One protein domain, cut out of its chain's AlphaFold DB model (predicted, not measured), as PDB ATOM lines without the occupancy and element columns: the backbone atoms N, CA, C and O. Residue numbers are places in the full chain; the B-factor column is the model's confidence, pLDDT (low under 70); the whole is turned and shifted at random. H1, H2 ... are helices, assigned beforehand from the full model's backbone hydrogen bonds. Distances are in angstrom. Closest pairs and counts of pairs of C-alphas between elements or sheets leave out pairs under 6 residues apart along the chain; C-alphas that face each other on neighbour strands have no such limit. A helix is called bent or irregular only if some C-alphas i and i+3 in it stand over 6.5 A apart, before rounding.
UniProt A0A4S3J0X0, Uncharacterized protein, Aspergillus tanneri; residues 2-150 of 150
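This is residues 2 to 150 of the 150 residues of an uncharacterized protein of Aspergillus tanneri (UniProt A0A4S3J0X0). Five helices, H2, H8, H3, H4 and H5, make a ring in which each touches the next, slanting across one another round the longest axis. H6 and H7 lie at one end of it, and the short H1 packs on H5 and H7. The printed part has 149 residues with eight named helices, H1 to H8 along the chain, and no named strand: all helix, with mostly crossed packing. It is compact, with a radius of gyration of the C-alphas of 14.7 A, and rounded, spanning 40 by 30 by 27 A.

H1, residues 2 to 6, touches residues 99 to 103 alone of H5, residues 88 to 108; the closest C-alphas are those of Glu 6 and Gln 99, 5.7 A apart. H1 also touches H7, residues 122 to 130, closest at the C-alphas of Thr 4 and Ser 130, 6.4 A. H2, residues 10 to 20, touches residues 88 to 96 alone of H5 at a steep tilt of 53 degrees, opposite ways, closest at the C-alphas of Thr 14 and Lys 92, 5.9 A. H2 touches H8, residues 132 to 149, the same way at a shallow tilt of 35.0 degrees, only just short of steep; the C-alphas of Ala 20 and Lys 144 are closest, 5.2 A apart. H3, residues 29 to 51, touches H8 with residues 36 to 44 alone, opposite ways at a steep tilt of 44 degrees, closest at the C-alphas of Leu 40 and Tyr 146, 5.7 A. H3 and H4, residues 55 to 76, form a helical hairpin at 36 degrees, only just a steep tilt; their closest C-alphas, of Ser 49 and Ser 55, are 4.8 A apart. H4 touches H5 at a steep tilt of 63 degrees, closest at the C-alphas of Cys 76 and Cys 97, 5.8 A. H4 touches H6, residues 110 to 118, closest at the C-alphas of Leu 57 and Ile 116, 6.8 A. H3 and H5 are apart. In H1, H2 and H7 every O i to N i+4 pair is within hydrogen-bond range; the figures are 13 of 19 in H3, 16 of 18 in H4, 15 of 17 in H5, 3 of 5 in H6 and 11 of 14 in H8.

H1 begins at C-alpha 2, (168.496, 172.092, 134.725), and measures 5.9 A; H2 measures 15.2 A, H3 27.8 A, H4 30.0 A, H5 29.6 A, H6 10.3 A, H7 12.0 A and H8 26.0 A. H8 ends at C-alpha 149, (187.677, 147.555, 146.657). Irregular are H3, with C-alphas 34 and 37 7.1 A apart, H4, with 56 and 59 7.4 A apart, H5, with 100 and 103 7.3 A apart, H6, with 112 and 115 7.8 A apart, and H8, with 136 and 139 7.5 A apart.

The C-alphas farthest apart, of Gln 86 and Asn 120, are 40.5 A apart. The printed part has no cut, and the link from H4 to H5, 11 residues, is long. Mean pLDDT of the printed part is 90.9; residues 120 to 122 are under 70.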
ATOM      1  N   LYS A   2     167.715 171.068 134.016       79.31
ATOM      2  CA  LYS A   2     168.496 172.092 134.725       79.31
ATOM      3  C   LYS A   2     168.161 172.183 136.220       79.31
ATOM      4  O   LYS A   2     168.998 171.833 137.036       79.31
ATOM      5  N   ASP A   3     166.920 172.536 136.550       81.38
ATOM      6  CA  ASP A   3     166.540 172.818 137.938       81.38
ATOM      7  C   ASP A   3     166.741 171.612 138.865       81.38
ATOM      8  O   ASP A   3     167.287 171.760 139.947       81.38
ATOM      9  N   THR A   4     166.370 170.396 138.457       80.88
ATOM     10  CA  THR A   4     166.608 169.199 139.288       80.88
ATOM     11  C   THR A   4     168.090 168.897 139.456       80.88
ATOM     12  O   THR A   4     168.512 168.605 140.569       80.88
ATOM     13  N   ALA A   5     168.893 168.990 138.392       78.06
ATOM     14  CA  ALA A   5     170.331 168.747 138.485       78.06
ATOM     15  C   ALA A   5     171.028 169.800 139.373       78.06
ATOM     16  O   ALA A   5     171.881 169.466 140.197       78.06
ATOM     17  N   GLU A   6     170.618 171.065 139.257       84.06
ATOM     18  CA  GLU A   6     171.138 172.184 140.050       84.06
ATOM     19  C   GLU A   6     170.652 172.182 141.509       84.06
ATOM     20  O   GLU A   6     171.269 172.828 142.350       84.06
ATOM     21  N   ASN A   7     169.598 171.425 141.835       85.62
ATOM     22  CA  ASN A   7     169.066 171.297 143.196       85.62
ATOM     23  C   ASN A   7     169.532 170.033 143.940       85.62
ATOM     24  O   ASN A   7     169.113 169.811 145.077       85.62
ATOM     25  N   ILE A   8     170.397 169.203 143.346       85.75
ATOM     26  CA  ILE A   8     171.039 168.098 144.075       85.75
ATOM     27  C   ILE A   8     171.813 168.672 145.271       85.75
ATOM     28  O   ILE A   8     172.589 169.618 145.124       85.75
ATOM     29  N   ASP A   9     171.624 168.088 146.455       90.38
ATOM     30  CA  ASP A   9     172.295 168.528 147.680       90.38
ATOM     31  C   ASP A   9     173.787 168.150 147.657       90.38
ATOM     32  O   ASP A   9     174.210 167.076 148.096       90.38
ATOM     33  N   THR A  10     174.602 169.053 147.113       88.88
ATOM     34  CA  THR A  10     176.052 168.873 146.960       88.88
ATOM     35  C   THR A  10     176.797 168.834 148.290       88.88
ATOM     36  O   THR A  10     177.842 168.182 148.387       88.88
ATOM     37  N   ASP A  11     176.252 169.459 149.335       91.31
ATOM     38  CA  ASP A  11     176.800 169.383 150.689       91.31
ATOM     39  C   ASP A  11     176.649 167.953 151.220       91.31
ATOM     40  O   ASP A  11     177.600 167.368 151.749       91.31
ATOM     41  N   ARG A  12     175.475 167.356 151.004       91.69
ATOM     42  CA  ARG A  12     175.190 165.979 151.391       91.69
ATOM     43  C   ARG A  12     175.998 164.971 150.574       91.69
ATOM     44  O   ARG A  12     176.563 164.056 151.168       91.69
ATOM     45  N   VAL A  13     176.115 165.152 149.255       91.81
ATOM     46  CA  VAL A  13     176.966 164.303 148.394       91.81
ATOM     47  C   VAL A  13     178.421 164.336 148.864       91.81
ATOM     48  O   VAL A  13     179.034 163.285 149.049       91.81
ATOM     49  N   THR A  14     178.960 165.531 149.135       92.75
ATOM     50  CA  THR A  14     180.333 165.682 149.645       92.75
ATOM     51  C   THR A  14     180.496 164.978 150.990       92.75
ATOM     52  O   THR A  14     181.469 164.258 151.200       92.75
ATOM     53  N   LYS A  15     179.528 165.132 151.901       93.44
ATOM     54  CA  LYS A  15     179.555 164.457 153.202       93.44
ATOM     55  C   LYS A  15     179.572 162.930 153.060       93.44
ATOM     56  O   LYS A  15     180.387 162.283 153.711       93.44
ATOM     57  N   MET A  16     178.723 162.358 152.202       92.56
ATOM     58  CA  MET A  16     178.706 160.909 151.952       92.56
ATOM     59  C   MET A  16     180.054 160.411 151.438       92.56
ATOM     60  O   MET A  16     180.557 159.403 151.925       92.56
ATOM     61  N   TRP A  17     180.649 161.134 150.489       93.62
ATOM     62  CA  TRP A  17     181.956 160.793 149.936       93.62
ATOM     63  C   TRP A  17     183.037 160.748 151.020       93.62
ATOM     64  O   TRP A  17     183.749 159.750 151.154       93.62
ATOM     65  N   MET A  18     183.086 161.782 151.863       93.06
ATOM     66  CA  MET A  18     184.020 161.864 152.987       93.06
ATOM     67  C   MET A  18     183.809 160.734 154.004       93.06
ATOM     68  O   MET A  18     184.760 160.184 154.555       93.06
ATOM     69  N   GLU A  19     182.557 160.359 154.266       91.81
ATOM     70  CA  GLU A  19     182.229 159.341 155.262       91.81
ATOM     71  C   GLU A  19     182.380 157.902 154.767       91.81
ATOM     72  O   GLU A  19     182.636 157.023 155.598       91.81
ATOM     73  N   ALA A  20     182.189 157.660 153.469       90.50
ATOM     74  CA  ALA A  20     182.220 156.335 152.861       90.50
ATOM     75  C   ALA A  20     183.582 156.030 152.227       90.50
ATOM     76  O   ALA A  20     184.234 155.076 152.640       90.50
ATOM     77  N   ALA A  21     184.027 156.850 151.271       89.69
ATOM     78  CA  ALA A  21     185.254 156.611 150.514       89.69
ATOM     79  C   ALA A  21     186.502 157.023 151.306       89.69
ATOM     80  O   ALA A  21     187.408 156.215 151.501       89.69
ATOM     81  N   CYS A  22     186.522 158.245 151.843       91.62
ATOM     82  CA  CYS A  22     187.740 158.847 152.402       91.62
ATOM     83  C   CYS A  22     188.234 158.251 153.727       91.62
ATOM     84  O   CYS A  22     189.332 158.562 154.181       91.62
ATOM     85  N   LYS A  23     187.442 157.385 154.369       88.31
ATOM     86  CA  LYS A  23     187.884 156.646 155.563       88.31
ATOM     87  C   LYS A  23     188.826 155.489 155.243       88.31
ATOM     88  O   LYS A  23     189.515 155.018 156.144       88.31
ATOM     89  N   ARG A  24     188.795 154.987 154.007       87.44
ATOM     90  CA  ARG A  24     189.570 153.817 153.570       87.44
ATOM     91  C   ARG A  24     190.461 154.124 152.383       87.44
ATOM     92  O   ARG A  24     191.602 153.685 152.359       87.44
ATOM     93  N   CYS A  25     189.954 154.918 151.453       89.88
ATOM     94  CA  CYS A  25     190.668 155.332 150.263       89.88
ATOM     95  C   CYS A  25     191.138 156.785 150.393       89.88
ATOM     96  O   CYS A  25     190.563 157.570 151.143       89.88
ATOM     97  N   GLN A  26     192.124 157.163 149.583       91.56
ATOM     98  CA  GLN A  26     192.505 158.561 149.352       91.56
ATOM     99  C   GLN A  26     192.615 158.831 147.845       91.56
ATOM    100  O   GLN A  26     193.711 159.076 147.341       91.56
ATOM    101  N   PRO A  27     191.504 158.692 147.096       92.94
ATOM    102  CA  PRO A  27     191.514 158.893 145.660       92.94
ATOM    103  C   PRO A  27     191.890 160.322 145.306       92.94
ATOM    104  O   PRO A  27     191.377 161.290 145.874       92.94
ATOM    105  N   LYS A  28     192.724 160.434 144.288       94.62
ATOM    106  CA  LYS A  28     192.982 161.673 143.573       94.62
ATOM    107  C   LYS A  28     192.124 161.727 142.325       94.62
ATOM    108  O   LYS A  28     191.641 160.708 141.837       94.62
ATOM    109  N   LEU A  29     191.967 162.917 141.755       93.44
ATOM    110  CA  LEU A  29     191.262 163.056 140.481       93.44
ATOM    111  C   LEU A  29     191.930 162.242 139.355       93.44
ATOM    112  O   LEU A  29     191.235 161.694 138.502       93.44
ATOM    113  N   SER A  30     193.260 162.098 139.389       94.06
ATOM    114  CA  SER A  30     194.010 161.215 138.477       94.06
ATOM    115  C   SER A  30     193.595 159.744 138.549       94.06
ATOM    116  O   SER A  30     193.749 159.032 137.558       94.06
ATOM    117  N   ASP A  31     193.012 159.294 139.663       94.44
ATOM    118  CA  ASP A  31     192.527 157.919 139.810       94.44
ATOM    119  C   ASP A  31     191.203 157.680 139.069       94.44
ATOM    120  O   ASP A  31     190.681 156.561 139.068       94.44
ATOM    121  N   TYR A  32     190.642 158.713 138.423       94.38
ATOM    122  CA  TYR A  32     189.397 158.586 137.677       94.38
ATOM    123  C   TYR A  32     189.479 157.503 136.606       94.38
ATOM    124  O   TYR A  32     188.750 156.517 136.677       94.38
ATOM    125  N   GLY A  33     190.389 157.659 135.643       91.06
ATOM    126  CA  GLY A  33     190.504 156.740 134.512       91.06
ATOM    127  C   GLY A  33     191.079 155.369 134.869       91.06
ATOM    128  O   GLY A  33     190.904 154.432 134.100       91.06
ATOM    129  N   SER A  34     191.767 155.238 136.006       90.00
ATOM    130  CA  SER A  34     192.405 153.985 136.420       90.00
ATOM    131  C   SER A  34     191.529 153.130 137.334       90.00
ATOM    132  O   SER A  34     191.610 151.906 137.254       90.00
ATOM    133  N   VAL A  35     190.718 153.741 138.209       91.06
ATOM    134  CA  VAL A  35     189.946 153.002 139.221       91.06
ATOM    135  C   VAL A  35     188.531 153.548 139.406       91.06
ATOM    136  O   VAL A  35     187.582 152.765 139.356       91.06
ATOM    137  N   LEU A  36     188.345 154.858 139.630       93.38
ATOM    138  CA  LEU A  36     187.026 155.384 140.028       93.38
ATOM    139  C   LEU A  36     185.976 155.166 138.943       93.38
ATOM    140  O   LEU A  36     184.827 154.843 139.245       93.38
ATOM    141  N   ARG A  37     186.358 155.340 137.678       95.12
ATOM    142  CA  ARG A  37     185.454 155.174 136.546       95.12
ATOM    143  C   ARG A  37     184.823 153.788 136.554       95.12
ATOM    144  O   ARG A  37     183.603 153.690 136.598       95.12
ATOM    145  N   ASP A  38     185.634 152.741 136.607       94.69
ATOM    146  CA  ASP A  38     185.152 151.370 136.428       94.69
ATOM    147  C   ASP A  38     184.668 150.728 137.738       94.69
ATOM    148  O   ASP A  38     183.796 149.863 137.716       94.69
ATOM    149  N   SER A  39     185.185 151.163 138.891       92.56
ATOM    150  CA  SER A  39     184.822 150.591 140.198       92.56
ATOM    151  C   SER A  39     183.657 151.307 140.884       92.56
ATOM    152  O   SER A  39     183.016 150.727 141.762       92.56
ATOM    153  N   LEU A  40     183.374 152.558 140.509       93.94
ATOM    154  CA  LEU A  40     182.310 153.365 141.109       93.94
ATOM    155  C   LEU A  40     181.299 153.843 140.067       93.94
ATOM    156  O   LEU A  40     180.115 153.520 140.169       93.94
ATOM    157  N   PHE A  41     181.746 154.628 139.087       95.00
ATOM    158  CA  PHE A  41     180.837 155.401 138.238       95.00
ATOM    159  C   PHE A  41     180.118 154.558 137.185       95.00
ATOM    160  O   PHE A  41     178.906 154.695 137.043       95.00
ATOM    161  N   VAL A  42     180.821 153.670 136.483       96.62
ATOM    162  CA  VAL A  42     180.230 152.786 135.469       96.62
ATOM    163  C   VAL A  42     179.164 151.873 136.095       96.62
ATOM    164  O   VAL A  42     178.017 151.957 135.651       96.62
ATOM    165  N   PRO A  43     179.438 151.113 137.181       96.12
ATOM    166  CA  PRO A  43     178.415 150.284 137.821       96.12
ATOM    167  C   PRO A  43     177.210 151.090 138.322       96.12
ATOM    168  O   PRO A  43     176.066 150.647 138.209       96.12
ATOM    169  N   PHE A  44     177.455 152.288 138.869       95.56
ATOM    170  CA  PHE A  44     176.390 153.188 139.305       95.56
ATOM    171  C   PHE A  44     175.504 153.624 138.130       95.56
ATOM    172  O   PHE A  44     174.280 153.518 138.214       95.56
ATOM    173  N   VAL A  45     176.105 154.075 137.026       95.25
ATOM    174  CA  VAL A  45     175.376 154.550 135.845       95.25
ATOM    175  C   VAL A  45     174.597 153.431 135.172       95.25
ATOM    176  O   VAL A  45     173.449 153.651 134.787       95.25
ATOM    177  N   GLU A  46     175.173 152.240 135.032       95.56
ATOM    178  CA  GLU A  46     174.483 151.091 134.440       95.56
ATOM    179  C   GLU A  46     173.234 150.722 135.247       95.56
ATOM    180  O   GLU A  46     172.141 150.596 134.687       95.56
ATOM    181  N   ALA A  47     173.354 150.656 136.575       94.44
ATOM    182  CA  ALA A  47     172.223 150.376 137.452       94.44
ATOM    183  C   ALA A  47     171.178 151.501 137.460       94.44
ATOM    184  O   ALA A  47     169.973 151.227 137.466       94.44
ATOM    185  N   ALA A  48     171.608 152.767 137.434       92.19
ATOM    186  CA  ALA A  48     170.708 153.911 137.316       92.19
ATOM    187  C   ALA A  48     169.933 153.857 135.992       92.19
ATOM    188  O   ALA A  48     168.706 153.942 135.976       92.19
ATOM    189  N   SER A  49     170.636 153.617 134.885       92.25
ATOM    190  CA  SER A  49     170.052 153.499 133.545       92.25
ATOM    191  C   SER A  49     169.046 152.355 133.464       92.25
ATOM    192  O   SER A  49     167.960 152.537 132.914       92.25
ATOM    193  N   GLN A  50     169.373 151.201 134.054       92.88
ATOM    194  CA  GLN A  50     168.468 150.059 134.159       92.88
ATOM    195  C   GLN A  50     167.222 150.393 134.981       92.88
ATOM    196  O   GLN A  50     166.111 150.089 134.552       92.88
ATOM    197  N   SER A  51     167.385 151.062 136.125       90.19
ATOM    198  CA  SER A  51     166.267 151.471 136.988       90.19
ATOM    199  C   SER A  51     165.327 152.454 136.285       90.19
ATOM    200  O   SER A  51     164.113 152.400 136.462       90.19
ATOM    201  N   MET A  52     165.875 153.314 135.424       89.50
ATOM    202  CA  MET A  52     165.100 154.214 134.565       89.50
ATOM    203  C   MET A  52     164.469 153.497 133.354       89.50
ATOM    204  O   MET A  52     163.619 154.064 132.664       89.50
ATOM    205  N   GLY A  53     164.830 152.240 133.081       89.38
ATOM    206  CA  GLY A  53     164.404 151.511 131.884       89.38
ATOM    207  C   GLY A  53     164.986 152.101 130.599       89.38
ATOM    208  O   GLY A  53     164.279 152.178 129.601       89.38
ATOM    209  N   THR A  54     166.236 152.564 130.674       90.56
ATOM    210  CA  THR A  54     167.003 153.215 129.598       90.56
ATOM    211  C   THR A  54     168.427 152.645 129.518       90.56
ATOM    212  O   THR A  54     169.402 153.385 129.393       90.56
ATOM    213  N   SER A  55     168.589 151.330 129.694       92.94
ATOM    214  CA  SER A  55     169.910 150.674 129.697       92.94
ATOM    215  C   SER A  55     170.708 150.926 128.415       92.94
ATOM    216  O   SER A  55     171.931 150.999 128.449       92.94
ATOM    217  N   GLU A  56     170.032 151.124 127.286       92.12
ATOM    218  CA  GLU A  56     170.637 151.508 126.012       92.12
ATOM    219  C   GLU A  56     171.355 152.866 126.061       92.12
ATOM    220  O   GLU A  56     172.228 153.129 125.237       92.12
ATOM    221  N   LEU A  57     171.028 153.719 127.038       92.44
ATOM    222  CA  LEU A  57     171.642 155.031 127.219       92.44
ATOM    223  C   LEU A  57     172.858 155.022 128.153       92.44
ATOM    224  O   LEU A  57     173.537 156.046 128.243       92.44
ATOM    225  N   SER A  58     173.176 153.905 128.821       94.88
ATOM    226  CA  SER A  58     174.323 153.828 129.742       94.88
ATOM    227  C   SER A  58     175.636 154.333 129.129       94.88
ATOM    228  O   SER A  58     176.285 155.156 129.776       94.88
ATOM    229  N   PRO A  59     176.011 153.975 127.882       95.38
ATOM    230  CA  PRO A  59     177.235 154.495 127.269       95.38
ATOM    231  C   PRO A  59     177.239 156.024 127.133       95.38
ATOM    232  O   PRO A  59     178.278 156.660 127.294       95.38
ATOM    233  N   HIS A  60     176.076 156.631 126.879       94.19
ATOM    234  CA  HIS A  60     175.947 158.081 126.759       94.19
ATOM    235  C   HIS A  60     176.054 158.777 128.120       94.19
ATOM    236  O   HIS A  60     176.688 159.824 128.217       94.19
ATOM    237  N   TYR A  61     175.476 158.200 129.178       93.62
ATOM    238  CA  TYR A  61     175.623 158.731 130.536       93.62
ATOM    239  C   TYR A  61     177.054 158.590 131.063       93.62
ATOM    240  O   TYR A  61     177.547 159.497 131.729       93.62
ATOM    241  N   ILE A  62     177.741 157.492 130.736       95.88
ATOM    242  CA  ILE A  62     179.160 157.314 131.066       95.88
ATOM    243  C   ILE A  62     179.995 158.385 130.352       95.88
ATOM    244  O   ILE A  62     180.767 159.078 131.004       95.88
ATOM    245  N   ALA A  63     179.770 158.605 129.052       95.50
ATOM    246  CA  ALA A  63     180.453 159.664 128.305       95.50
ATOM    247  C   ALA A  63     180.169 161.071 128.870       95.50
ATOM    248  O   ALA A  63     181.037 161.946 128.835       95.50
ATOM    249  N   LEU A  64     178.965 161.300 129.405       94.25
ATOM    250  CA  LEU A  64     178.629 162.542 130.099       94.25
ATOM    251  C   LEU A  64     179.435 162.706 131.396       94.25
ATOM    252  O   LEU A  64     179.963 163.790 131.635       94.25
ATOM    253  N   LEU A  65     179.574 161.652 132.207       94.75
ATOM    254  CA  LEU A  65     180.428 161.686 133.401       94.75
ATOM    255  C   LEU A  65     181.900 161.911 133.048       94.75
ATOM    256  O   LEU A  65     182.530 162.766 133.668       94.75
ATOM    257  N   ASP A  66     182.413 161.206 132.036       96.25
ATOM    258  CA  ASP A  66     183.778 161.387 131.529       96.25
ATOM    259  C   ASP A  66     183.995 162.866 131.136       96.25
ATOM    260  O   ASP A  66     184.970 163.503 131.531       96.25
ATOM    261  N   SER A  67     183.017 163.463 130.446       96.19
ATOM    262  CA  SER A  67     183.066 164.873 130.041       96.19
ATOM    263  C   SER A  67     182.988 165.850 131.218       96.19
ATOM    264  O   SER A  67     183.593 166.918 131.165       96.19
ATOM    265  N   PHE A  68     182.268 165.512 132.293       95.56
ATOM    266  CA  PHE A  68     182.240 166.337 133.503       95.56
ATOM    267  C   PHE A  68     183.565 166.326 134.263       95.56
ATOM    268  O   PHE A  68     183.887 167.329 134.895       95.56
ATOM    269  N   VAL A  69     184.349 165.247 134.185       96.06
ATOM    270  CA  VAL A  69     185.706 165.214 134.752       96.06
ATOM    271  C   VAL A  69     186.653 166.121 133.975       96.06
ATOM    272  O   VAL A  69     187.433 166.849 134.582       96.06
ATOM    273  N   GLU A  70     186.555 166.147 132.649       95.75
ATOM    274  CA  GLU A  70     187.360 167.069 131.841       95.75
ATOM    275  C   GLU A  70     186.910 168.525 132.038       95.75
ATOM    276  O   GLU A  70     187.728 169.392 132.334       95.75
ATOM    277  N   MET A  71     185.599 168.787 132.051       96.06
ATOM    278  CA  MET A  71     185.045 170.101 132.410       96.06
ATOM    279  C   MET A  71     185.491 170.553 133.809       96.06
ATOM    280  O   MET A  71     185.762 171.731 134.028       96.06
ATOM    281  N   ALA A  72     185.586 169.638 134.775       96.12
ATOM    282  CA  ALA A  72     186.073 169.951 136.113       96.12
ATOM    283  C   ALA A  72     187.515 170.490 136.093       96.12
ATOM    284  O   ALA A  72     187.838 171.414 136.846       96.12
ATOM    285  N   LYS A  73     188.372 169.952 135.221       95.81
ATOM    286  CA  LYS A  73     189.747 170.433 135.037       95.81
ATOM    287  C   LYS A  73     189.770 171.785 134.327       95.81
ATOM    288  O   LYS A  73     190.377 172.728 134.832       95.81
ATOM    289  N   ASP A  74     189.045 171.895 133.218       95.31
ATOM    290  CA  ASP A  74     189.096 173.059 132.329       95.31
ATOM    291  C   ASP A  74     188.373 174.291 132.894       95.31
ATOM    292  O   ASP A  74     188.844 175.420 132.752       95.31
ATOM    293  N   GLU A  75     187.220 174.087 133.536       95.62
ATOM    294  CA  GLU A  75     186.308 175.165 133.937       95.62
ATOM    295  C   GLU A  75     186.217 175.346 135.462       95.62
ATOM    296  O   GLU A  75     185.839 176.423 135.926       95.62
ATOM    297  N   CYS A  76     186.585 174.329 136.255       96.00
ATOM    298  CA  CYS A  76     186.473 174.358 137.721       96.00
ATOM    299  C   CYS A  76     187.816 174.327 138.466       96.00
ATOM    300  O   CYS A  76     187.828 174.278 139.699       96.00
ATOM    301  N   GLY A  77     188.944 174.382 137.748       93.38
ATOM    302  CA  GLY A  77     190.282 174.447 138.344       93.38
ATOM    303  C   GLY A  77     190.715 173.159 139.046       93.38
ATOM    304  O   GLY A  77     191.597 173.192 139.910       93.38
ATOM    305  N   ALA A  78     190.089 172.028 138.715       94.75
ATOM    306  CA  ALA A  78     190.524 170.737 139.214       94.75
ATOM    307  C   ALA A  78     191.875 170.348 138.597       94.75
ATOM    308  O   ALA A  78     192.191 170.701 137.464       94.75
ATOM    309  N   THR A  79     192.688 169.611 139.347       94.25
ATOM    310  CA  THR A  79     193.981 169.112 138.861       94.25
ATOM    311  C   THR A  79     194.067 167.621 139.109       94.25
ATOM    312  O   THR A  79     193.471 167.118 140.059       94.25
ATOM    313  N   ASP A  80     194.856 166.913 138.308       92.31
ATOM    314  CA  ASP A  80     195.082 165.474 138.484       92.31
ATOM    315  C   ASP A  80     195.644 165.127 139.874       92.31
ATOM    316  O   ASP A  80     195.378 164.052 140.415       92.31
ATOM    317  N   SER A  81     196.390 166.051 140.487       92.12
ATOM    318  CA  SER A  81     196.931 165.915 141.843       92.12
ATOM    319  C   SER A  81     195.932 166.207 142.964       92.12
ATOM    320  O   SER A  81     196.284 166.004 144.124       92.12
ATOM    321  N   MET A  82     194.735 166.711 142.651       93.88
ATOM    322  CA  MET A  82     193.728 167.053 143.652       93.88
ATOM    323  C   MET A  82     193.299 165.800 144.411       93.88
ATOM    324  O   MET A  82     192.746 164.870 143.824       93.88
ATOM    325  N   ASP A  83     193.555 165.799 145.714       93.25
ATOM    326  CA  ASP A  83     193.106 164.766 146.637       93.25
ATOM    327  C   ASP A  83     191.628 164.998 146.969       93.25
ATOM    328  O   ASP A  83     191.241 166.062 147.458       93.25
ATOM    329  N   LEU A  84     190.788 164.002 146.688       93.38
ATOM    330  CA  LEU A  84     189.340 164.098 146.866       93.38
ATOM    331  C   LEU A  84     188.903 163.851 148.321       93.38
ATOM    332  O   LEU A  84     187.709 163.717 148.579       93.38
ATOM    333  N   CYS A  85     189.836 163.778 149.270       93.50
ATOM    334  CA  CYS A  85     189.608 163.448 150.675       93.50
ATOM    335  C   CYS A  85     190.321 164.378 151.665       93.50
ATOM    336  O   CYS A  85     189.916 164.453 152.826       93.50
ATOM    337  N   GLN A  86     191.362 165.089 151.230       89.88
ATOM    338  CA  GLN A  86     192.170 165.944 152.099       89.88
ATOM    339  C   GLN A  86     191.424 167.197 152.580       89.88
ATOM    340  O   GLN A  86     191.475 167.521 153.767       89.88
ATOM    341  N   ASP A  87     190.748 167.912 151.675       90.06
ATOM    342  CA  ASP A  87     190.029 169.149 151.992       90.06
ATOM    343  C   ASP A  87     188.559 169.071 151.536       90.06
ATOM    344  O   ASP A  87     188.243 169.285 150.360       90.06
ATOM    345  N   PRO A  88     187.620 168.823 152.470       88.88
ATOM    346  CA  PRO A  88     186.197 168.787 152.158       88.88
ATOM    347  C   PRO A  88     185.651 170.084 151.564       88.88
ATOM    348  O   PRO A  88     184.676 170.046 150.815       88.88
ATOM    349  N   SER A  89     186.256 171.233 151.876       90.56
ATOM    350  CA  SER A  89     185.832 172.521 151.329       90.56
ATOM    351  C   SER A  89     186.233 172.677 149.860       90.56
ATOM    352  O   SER A  89     185.445 173.201 149.065       90.56
ATOM    353  N   GLN A  90     187.395 172.141 149.476       91.12
ATOM    354  CA  GLN A  90     187.853 172.094 148.090       91.12
ATOM    355  C   GLN A  90     186.968 171.165 147.254       91.12
ATOM    356  O   GLN A  90     186.469 171.576 146.208       91.12
ATOM    357  N   VAL A  91     186.689 169.956 147.752       91.38
ATOM    358  CA  VAL A  91     185.803 168.991 147.073       91.38
ATOM    359  C   VAL A  91     184.391 169.551 146.932       91.38
ATOM    360  O   VAL A  91     183.804 169.498 145.854       91.38
ATOM    361  N   LYS A  92     183.862 170.179 147.985       92.75
ATOM    362  CA  LYS A  92     182.562 170.859 147.939       92.75
ATOM    363  C   LYS A  92     182.529 171.960 146.881       92.75
ATOM    364  O   LYS A  92     181.552 172.072 146.144       92.75
ATOM    365  N   SER A  93     183.579 172.778 146.805       93.44
ATOM    366  CA  SER A  93     183.681 173.859 145.815       93.44
ATOM    367  C   SER A  93     183.734 173.307 144.393       93.44
ATOM    368  O   SER A  93     183.046 173.822 143.513       93.44
ATOM    369  N   LEU A  94     184.472 172.213 144.190       93.88
ATOM    370  CA  LEU A  94     184.530 171.507 142.917       93.88
ATOM    371  C   LEU A  94     183.150 170.986 142.497       93.88
ATOM    372  O   LEU A  94     182.675 171.305 141.409       93.88
ATOM    373  N   VAL A  95     182.478 170.233 143.374       92.75
ATOM    374  CA  VAL A  95     181.153 169.657 143.094       92.75
ATOM    375  C   VAL A  95     180.125 170.759 142.806       92.75
ATOM    376  O   VAL A  95     179.331 170.625 141.876       92.75
ATOM    377  N   LYS A  96     180.166 171.883 143.535       94.25
ATOM    378  CA  LYS A  96     179.298 173.045 143.268       94.25
ATOM    379  C   LYS A  96     179.587 173.709 141.925       94.25
ATOM    380  O   LYS A  96     178.650 174.107 141.239       94.25
ATOM    381  N   CYS A  97     180.855 173.821 141.536       95.50
ATOM    382  CA  CYS A  97     181.209 174.347 140.221       95.50
ATOM    383  C   CYS A  97     180.693 173.437 139.097       95.50
ATOM    384  O   CYS A  97     180.020 173.923 138.187       95.50
ATOM    385  N   ILE A  98     180.911 172.120 139.206       94.31
ATOM    386  CA  ILE A  98     180.389 171.130 138.251       94.31
ATOM    387  C   ILE A  98     178.865 171.240 138.149       94.31
ATOM    388  O   ILE A  98     178.329 171.295 137.046       94.31
ATOM    389  N   GLN A  99     178.165 171.331 139.283       93.44
ATOM    390  CA  GLN A  99     176.713 171.502 139.315       93.44
ATOM    391  C   GLN A  99     176.260 172.779 138.588       93.44
ATOM    392  O   GLN A  99     175.332 172.722 137.787       93.44
ATOM    393  N   GLY A 100     176.923 173.915 138.832       93.25
ATOM    394  CA  GLY A 100     176.566 175.199 138.218       93.25
ATOM    395  C   GLY A 100     176.894 175.309 136.723       93.25
ATOM    396  O   GLY A 100     176.226 176.052 136.006       93.25
ATOM    397  N   GLN A 101     177.902 174.579 136.234       92.25
ATOM    398  CA  GLN A 101     178.300 174.594 134.818       92.25
ATOM    399  C   GLN A 101     177.686 173.456 133.999       92.25
ATOM    400  O   GLN A 101     177.478 173.614 132.795       92.25
ATOM    401  N   GLY A 102     177.356 172.326 134.629       91.69
ATOM    402  CA  GLY A 102     177.055 171.068 133.946       91.69
ATOM    403  C   GLY A 102     175.919 171.166 132.932       91.69
ATOM    404  O   GLY A 102     176.043 170.665 131.816       91.69
ATOM    405  N   TRP A 103     174.831 171.872 133.257       91.25
ATOM    406  CA  TRP A 103     173.732 172.052 132.303       91.25
ATOM    407  C   TRP A 103     174.141 172.896 131.090       91.25
ATOM    408  O   TRP A 103     173.856 172.532 129.947       91.25
ATOM    409  N   SER A 104     174.848 174.004 131.321       92.06
ATOM    410  CA  SER A 104     175.376 174.847 130.244       92.06
ATOM    411  C   SER A 104     176.356 174.069 129.367       92.06
ATOM    412  O   SER A 104     176.292 174.165 128.143       92.06
ATOM    413  N   PHE A 105     177.213 173.246 129.975       93.75
ATOM    414  CA  PHE A 105     178.133 172.362 129.272       93.75
ATOM    415  C   PHE A 105     177.396 171.350 128.383       93.75
ATOM    416  O   PHE A 105     177.742 171.209 127.209       93.75
ATOM    417  N   VAL A 106     176.345 170.699 128.898       91.62
ATOM    418  CA  VAL A 106     175.506 169.773 128.115       91.62
ATOM    419  C   VAL A 106     174.889 170.476 126.910       91.62
ATOM    420  O   VAL A 106     174.908 169.925 125.814       91.62
ATOM    421  N   LEU A 107     174.381 171.702 127.077       91.06
ATOM    422  CA  LEU A 107     173.798 172.466 125.972       91.06
ATOM    423  C   LEU A 107     174.841 172.893 124.928       91.06
ATOM    424  O   LEU A 107     174.567 172.801 123.732       91.06
ATOM    425  N   ARG A 108     176.040 173.320 125.351       93.75
ATOM    426  CA  ARG A 108     177.149 173.649 124.432       93.75
ATOM    427  C   ARG A 108     177.604 172.433 123.620       93.75
ATOM    428  O   ARG A 108     178.001 172.585 122.470       93.75
ATOM    429  N   ASN A 109     177.491 171.241 124.202       92.25
ATOM    430  CA  ASN A 109     177.883 169.965 123.607       92.25
ATOM    431  C   ASN A 109     176.671 169.099 123.220       92.25
ATOM    432  O   ASN A 109     176.760 167.871 123.171       92.25
ATOM    433  N   ALA A 110     175.525 169.728 122.931       89.56
ATOM    434  CA  ALA A 110     174.261 169.032 122.698       89.56
ATOM    435  C   ALA A 110     174.321 167.911 121.640       89.56
ATOM    436  O   ALA A 110     173.689 166.882 121.880       89.56
ATOM    437  N   PRO A 111     175.067 168.021 120.515       90.81
ATOM    438  CA  PRO A 111     175.168 166.925 119.549       90.81
ATOM    439  C   PRO A 111     175.680 165.611 120.156       90.81
ATOM    440  O   PRO A 111     175.186 164.545 119.799       90.81
ATOM    441  N   THR A 112     176.613 165.682 121.109       89.94
ATOM    442  CA  THR A 112     177.175 164.515 121.809       89.94
ATOM    443  C   THR A 112     176.149 163.857 122.732       89.94
ATOM    444  O   THR A 112     176.107 162.635 122.858       89.94
ATOM    445  N   PHE A 113     175.290 164.664 123.357       90.00
ATOM    446  CA  PHE A 113     174.328 164.213 124.369       90.00
ATOM    447  C   PHE A 113     172.895 164.114 123.848       90.00
ATOM    448  O   PHE A 113     171.965 163.876 124.620       90.00
ATOM    449  N   LEU A 114     172.713 164.250 122.534       89.75
ATOM    450  CA  LEU A 114     171.414 164.191 121.884       89.75
ATOM    451  C   LEU A 114     170.618 162.921 122.243       89.75
ATOM    452  O   LEU A 114     169.429 163.062 122.521       89.75
ATOM    453  N   PRO A 115     171.223 161.716 122.339       89.94
ATOM    454  CA  PRO A 115     170.496 160.517 122.764       89.94
ATOM    455  C   PRO A 115     169.861 160.647 124.154       89.94
ATOM    456  O   PRO A 115     168.732 160.212 124.346       89.94
ATOM    457  N   ILE A 116     170.541 161.300 125.104       88.19
ATOM    458  CA  ILE A 116     170.002 161.561 126.447       88.19
ATOM    459  C   ILE A 116     168.907 162.627 126.381       88.19
ATOM    460  O   ILE A 116     167.846 162.462 126.973       88.19
ATOM    461  N   LEU A 117     169.154 163.721 125.651       85.31
ATOM    462  CA  LEU A 117     168.234 164.859 125.560       85.31
ATOM    463  C   LEU A 117     166.918 164.513 124.854       85.31
ATOM    464  O   LEU A 117     165.884 165.104 125.164       85.31
ATOM    465  N   LEU A 118     166.962 163.585 123.894       84.62
ATOM    466  CA  LEU A 118     165.803 163.131 123.125       84.62
ATOM    467  C   LEU A 118     165.126 161.892 123.715       84.62
ATOM    468  O   LEU A 118     164.043 161.526 123.254       84.62
ATOM    469  N   ALA A 119     165.723 161.245 124.719       78.88
ATOM    470  CA  ALA A 119     165.094 160.124 125.399       78.88
ATOM    471  C   ALA A 119     163.847 160.611 126.151       78.88
ATOM    472  O   ALA A 119     163.940 161.255 127.195       78.88
ATOM    473  N   ASN A 120     162.657 160.319 125.620       65.31
ATOM    474  CA  ASN A 120     161.398 160.661 126.275       65.31
ATOM    475  C   ASN A 120     160.889 159.443 127.074       65.31
ATOM    476  O   ASN A 120     160.701 158.378 126.483       65.31
ATOM    477  N   PRO A 121     160.657 159.577 128.392       58.38
ATOM    478  CA  PRO A 121     160.601 160.821 129.140       58.38
ATOM    479  C   PRO A 121     161.859 161.061 129.945       58.38
ATOM    480  O   PRO A 121     162.060 160.360 130.927       58.38
ATOM    481  N   CYS A 122     162.554 162.171 129.653       66.31
ATOM    482  CA  CYS A 122     163.395 162.917 130.599       66.31
ATOM    483  C   CYS A 122     162.761 163.003 132.000       66.31
ATOM    484  O   CYS A 122     163.469 163.170 132.983       66.31
ATOM    485  N   GLY A 123     161.430 162.876 132.103       73.69
ATOM    486  CA  GLY A 123     160.709 162.640 133.352       73.69
ATOM    487  C   GLY A 123     161.314 161.531 134.214       73.69
ATOM    488  O   GLY A 123     161.553 161.784 135.378       73.69
ATOM    489  N   LYS A 124     161.689 160.366 133.673       81.88
ATOM    490  CA  LYS A 124     162.286 159.285 134.477       81.88
ATOM    491  C   LYS A 124     163.662 159.643 135.028       81.88
ATOM    492  O   LYS A 124     163.964 159.305 136.166       81.88
ATOM    493  N   GLN A 125     164.482 160.340 134.245       83.19
ATOM    494  CA  GLN A 125     165.765 160.879 134.694       83.19
ATOM    495  C   GLN A 125     165.541 161.886 135.816       83.19
ATOM    496  O   GLN A 125     166.238 161.863 136.823       83.19
ATOM    497  N   MET A 126     164.541 162.750 135.664       83.56
ATOM    498  CA  MET A 126     164.177 163.748 136.663       83.56
ATOM    499  C   MET A 126     163.625 163.116 137.939       83.56
ATOM    500  O   MET A 126     164.027 163.527 139.024       83.56
ATOM    501  N   ASP A 127     162.765 162.110 137.814       88.12
ATOM    502  CA  ASP A 127     162.198 161.343 138.919       88.12
ATOM    503  C   ASP A 127     163.306 160.601 139.668       88.12
ATOM    504  O   ASP A 127     163.363 160.643 140.892       88.12
ATOM    505  N   TYR A 128     164.241 159.982 138.937       88.69
ATOM    506  CA  TYR A 128     165.391 159.300 139.523       88.69
ATOM    507  C   TYR A 128     166.321 160.274 140.258       88.69
ATOM    508  O   TYR A 128     166.676 160.031 141.408       88.69
ATOM    509  N   LEU A 129     166.683 161.398 139.628       87.00
ATOM    510  CA  LEU A 129     167.557 162.417 140.222       87.00
ATOM    511  C   LEU A 129     166.908 163.149 141.403       87.00
ATOM    512  O   LEU A 129     167.616 163.572 142.315       87.00
ATOM    513  N   SER A 130     165.583 163.302 141.394       87.50
ATOM    514  CA  SER A 130     164.824 163.926 142.488       87.50
ATOM    515  C   SER A 130     164.427 162.926 143.577       87.50
ATOM    516  O   SER A 130     163.882 163.335 144.602       87.50
ATOM    517  N   SER A 131     164.657 161.626 143.366       90.50
ATOM    518  CA  SER A 131     164.289 160.597 144.333       90.50
ATOM    519  C   SER A 131     165.153 160.718 145.591       90.50
ATOM    520  O   SER A 131     166.383 160.737 145.482       90.50
ATOM    521  N   PRO A 132     164.555 160.734 146.799       88.38
ATOM    522  CA  PRO A 132     165.329 160.724 148.037       88.38
ATOM    523  C   PRO A 132     166.215 159.475 148.138       88.38
ATOM    524  O   PRO A 132     167.347 159.574 148.610       88.38
ATOM    525  N   ASP A 133     165.774 158.337 147.586       91.06
ATOM    526  CA  ASP A 133     166.516 157.070 147.605       91.06
ATOM    527  C   ASP A 133     167.901 157.179 146.961       91.06
ATOM    528  O   ASP A 133     168.832 156.485 147.384       91.06
ATOM    529  N   LEU A 134     168.065 158.067 145.969       91.44
ATOM    530  CA  LEU A 134     169.354 158.306 145.323       91.44
ATOM    531  C   LEU A 134     170.417 158.702 146.357       91.44
ATOM    532  O   LEU A 134     171.510 158.137 146.370       91.44
ATOM    533  N   LEU A 135     170.078 159.646 147.236       91.00
ATOM    534  CA  LEU A 135     170.970 160.187 148.260       91.00
ATOM    535  C   LEU A 135     170.869 159.438 149.599       91.00
ATOM    536  O   LEU A 135     171.811 159.462 150.392       91.00
ATOM    537  N   ASP A 136     169.743 158.783 149.877       91.25
ATOM    538  CA  ASP A 136     169.508 158.031 151.115       91.25
ATOM    539  C   ASP A 136     170.170 156.651 151.091       91.25
ATOM    540  O   ASP A 136     170.642 156.182 152.127       91.25
ATOM    541  N   SER A 137     170.229 156.005 149.925       91.38
ATOM    542  CA  SER A 137     170.598 154.591 149.829       91.38
ATOM    543  C   SER A 137     171.518 154.277 148.652       91.38
ATOM    544  O   SER A 137     172.578 153.677 148.843       91.38
ATOM    545  N   ILE A 138     171.156 154.702 147.439       93.38
ATOM    546  CA  ILE A 138     171.809 154.215 146.218       93.38
ATOM    547  C   ILE A 138     173.253 154.714 146.128       93.38
ATOM    548  O   ILE A 138     174.183 153.907 146.115       93.38
ATOM    549  N   LEU A 139     173.464 156.031 146.089       92.12
ATOM    550  CA  LEU A 139     174.796 156.616 145.952       92.12
ATOM    551  C   LEU A 139     175.731 156.233 147.122       92.12
ATOM    552  O   LEU A 139     176.848 155.785 146.843       92.12
ATOM    553  N   PRO A 140     175.300 156.292 148.406       92.69
ATOM    554  CA  PRO A 140     176.100 155.784 149.520       92.69
ATOM    555  C   PRO A 140     176.539 154.324 149.358       92.69
ATOM    556  O   PRO A 140     177.678 153.989 149.688       92.69
ATOM    557  N   ALA A 141     175.669 153.444 148.847       94.25
ATOM    558  CA  ALA A 141     176.000 152.035 148.663       94.25
ATOM    559  C   ALA A 141     177.119 151.835 147.630       94.25
ATOM    560  O   ALA A 141     178.023 151.032 147.862       94.25
ATOM    561  N   TYR A 142     177.103 152.585 146.524       95.12
ATOM    562  CA  TYR A 142     178.176 152.545 145.526       95.12
ATOM    563  C   TYR A 142     179.492 153.112 146.068       95.12
ATOM    564  O   TYR A 142     180.534 152.478 145.908       95.12
ATOM    565  N   MET A 143     179.452 154.236 146.793       94.50
ATOM    566  CA  MET A 143     180.643 154.792 147.450       94.50
ATOM    567  C   MET A 143     181.244 153.818 148.472       94.50
ATOM    568  O   MET A 143     182.461 153.675 148.546       94.50
ATOM    569  N   LYS A 144     180.402 153.115 149.238       93.75
ATOM    570  CA  LYS A 144     180.852 152.101 150.198       93.75
ATOM    571  C   LYS A 144     181.486 150.891 149.508       93.75
ATOM    572  O   LYS A 144     182.516 150.426 149.974       93.75
ATOM    573  N   ARG A 145     180.900 150.402 148.409       93.69
ATOM    574  CA  ARG A 145     181.478 149.296 147.622       93.69
ATOM    575  C   ARG A 145     182.842 149.669 147.054       93.69
ATOM    576  O   ARG A 145     183.769 148.884 147.173       93.69
ATOM    577  N   TYR A 146     182.971 150.877 146.508       93.38
ATOM    578  CA  TYR A 146     184.270 151.406 146.094       93.38
ATOM    579  C   TYR A 146     185.266 151.432 147.266       93.38
ATOM    580  O   TYR A 146     186.398 150.985 147.133       93.38
ATOM    581  N   ALA A 147     184.823 151.867 148.448       92.62
ATOM    582  CA  ALA A 147     185.650 151.873 149.653       92.62
ATOM    583  C   ALA A 147     186.055 150.482 150.174       92.62
ATOM    584  O   ALA A 147     186.879 150.387 151.080       92.62
ATOM    585  N   GLU A 148     185.431 149.414 149.683       91.38
ATOM    586  CA  GLU A 148     185.771 148.022 149.993       91.38
ATOM    587  C   GLU A 148     186.694 147.395 148.937       91.38
ATOM    588  O   GLU A 148     187.263 146.337 149.203       91.38
ATOM    589  N   SER A 149     186.819 148.013 147.756       85.94
ATOM    590  CA  SER A 149     187.677 147.555 146.657       85.94
ATOM    591  C   SER A 149     188.955 148.377 146.473       85.94
ATOM    592  O   SER A 149     189.805 147.984 145.671       85.94
ATOM    593  N   CYS A 150     189.100 149.473 147.221       80.62
ATOM    594  CA  CYS A 150     190.390 150.053 147.573       80.62
ATOM    595  C   CYS A 150     190.937 149.375 148.856       80.62
ATOM    596  O   CYS A 150     192.171 149.380 149.014       80.62
TER     597      CYS A 150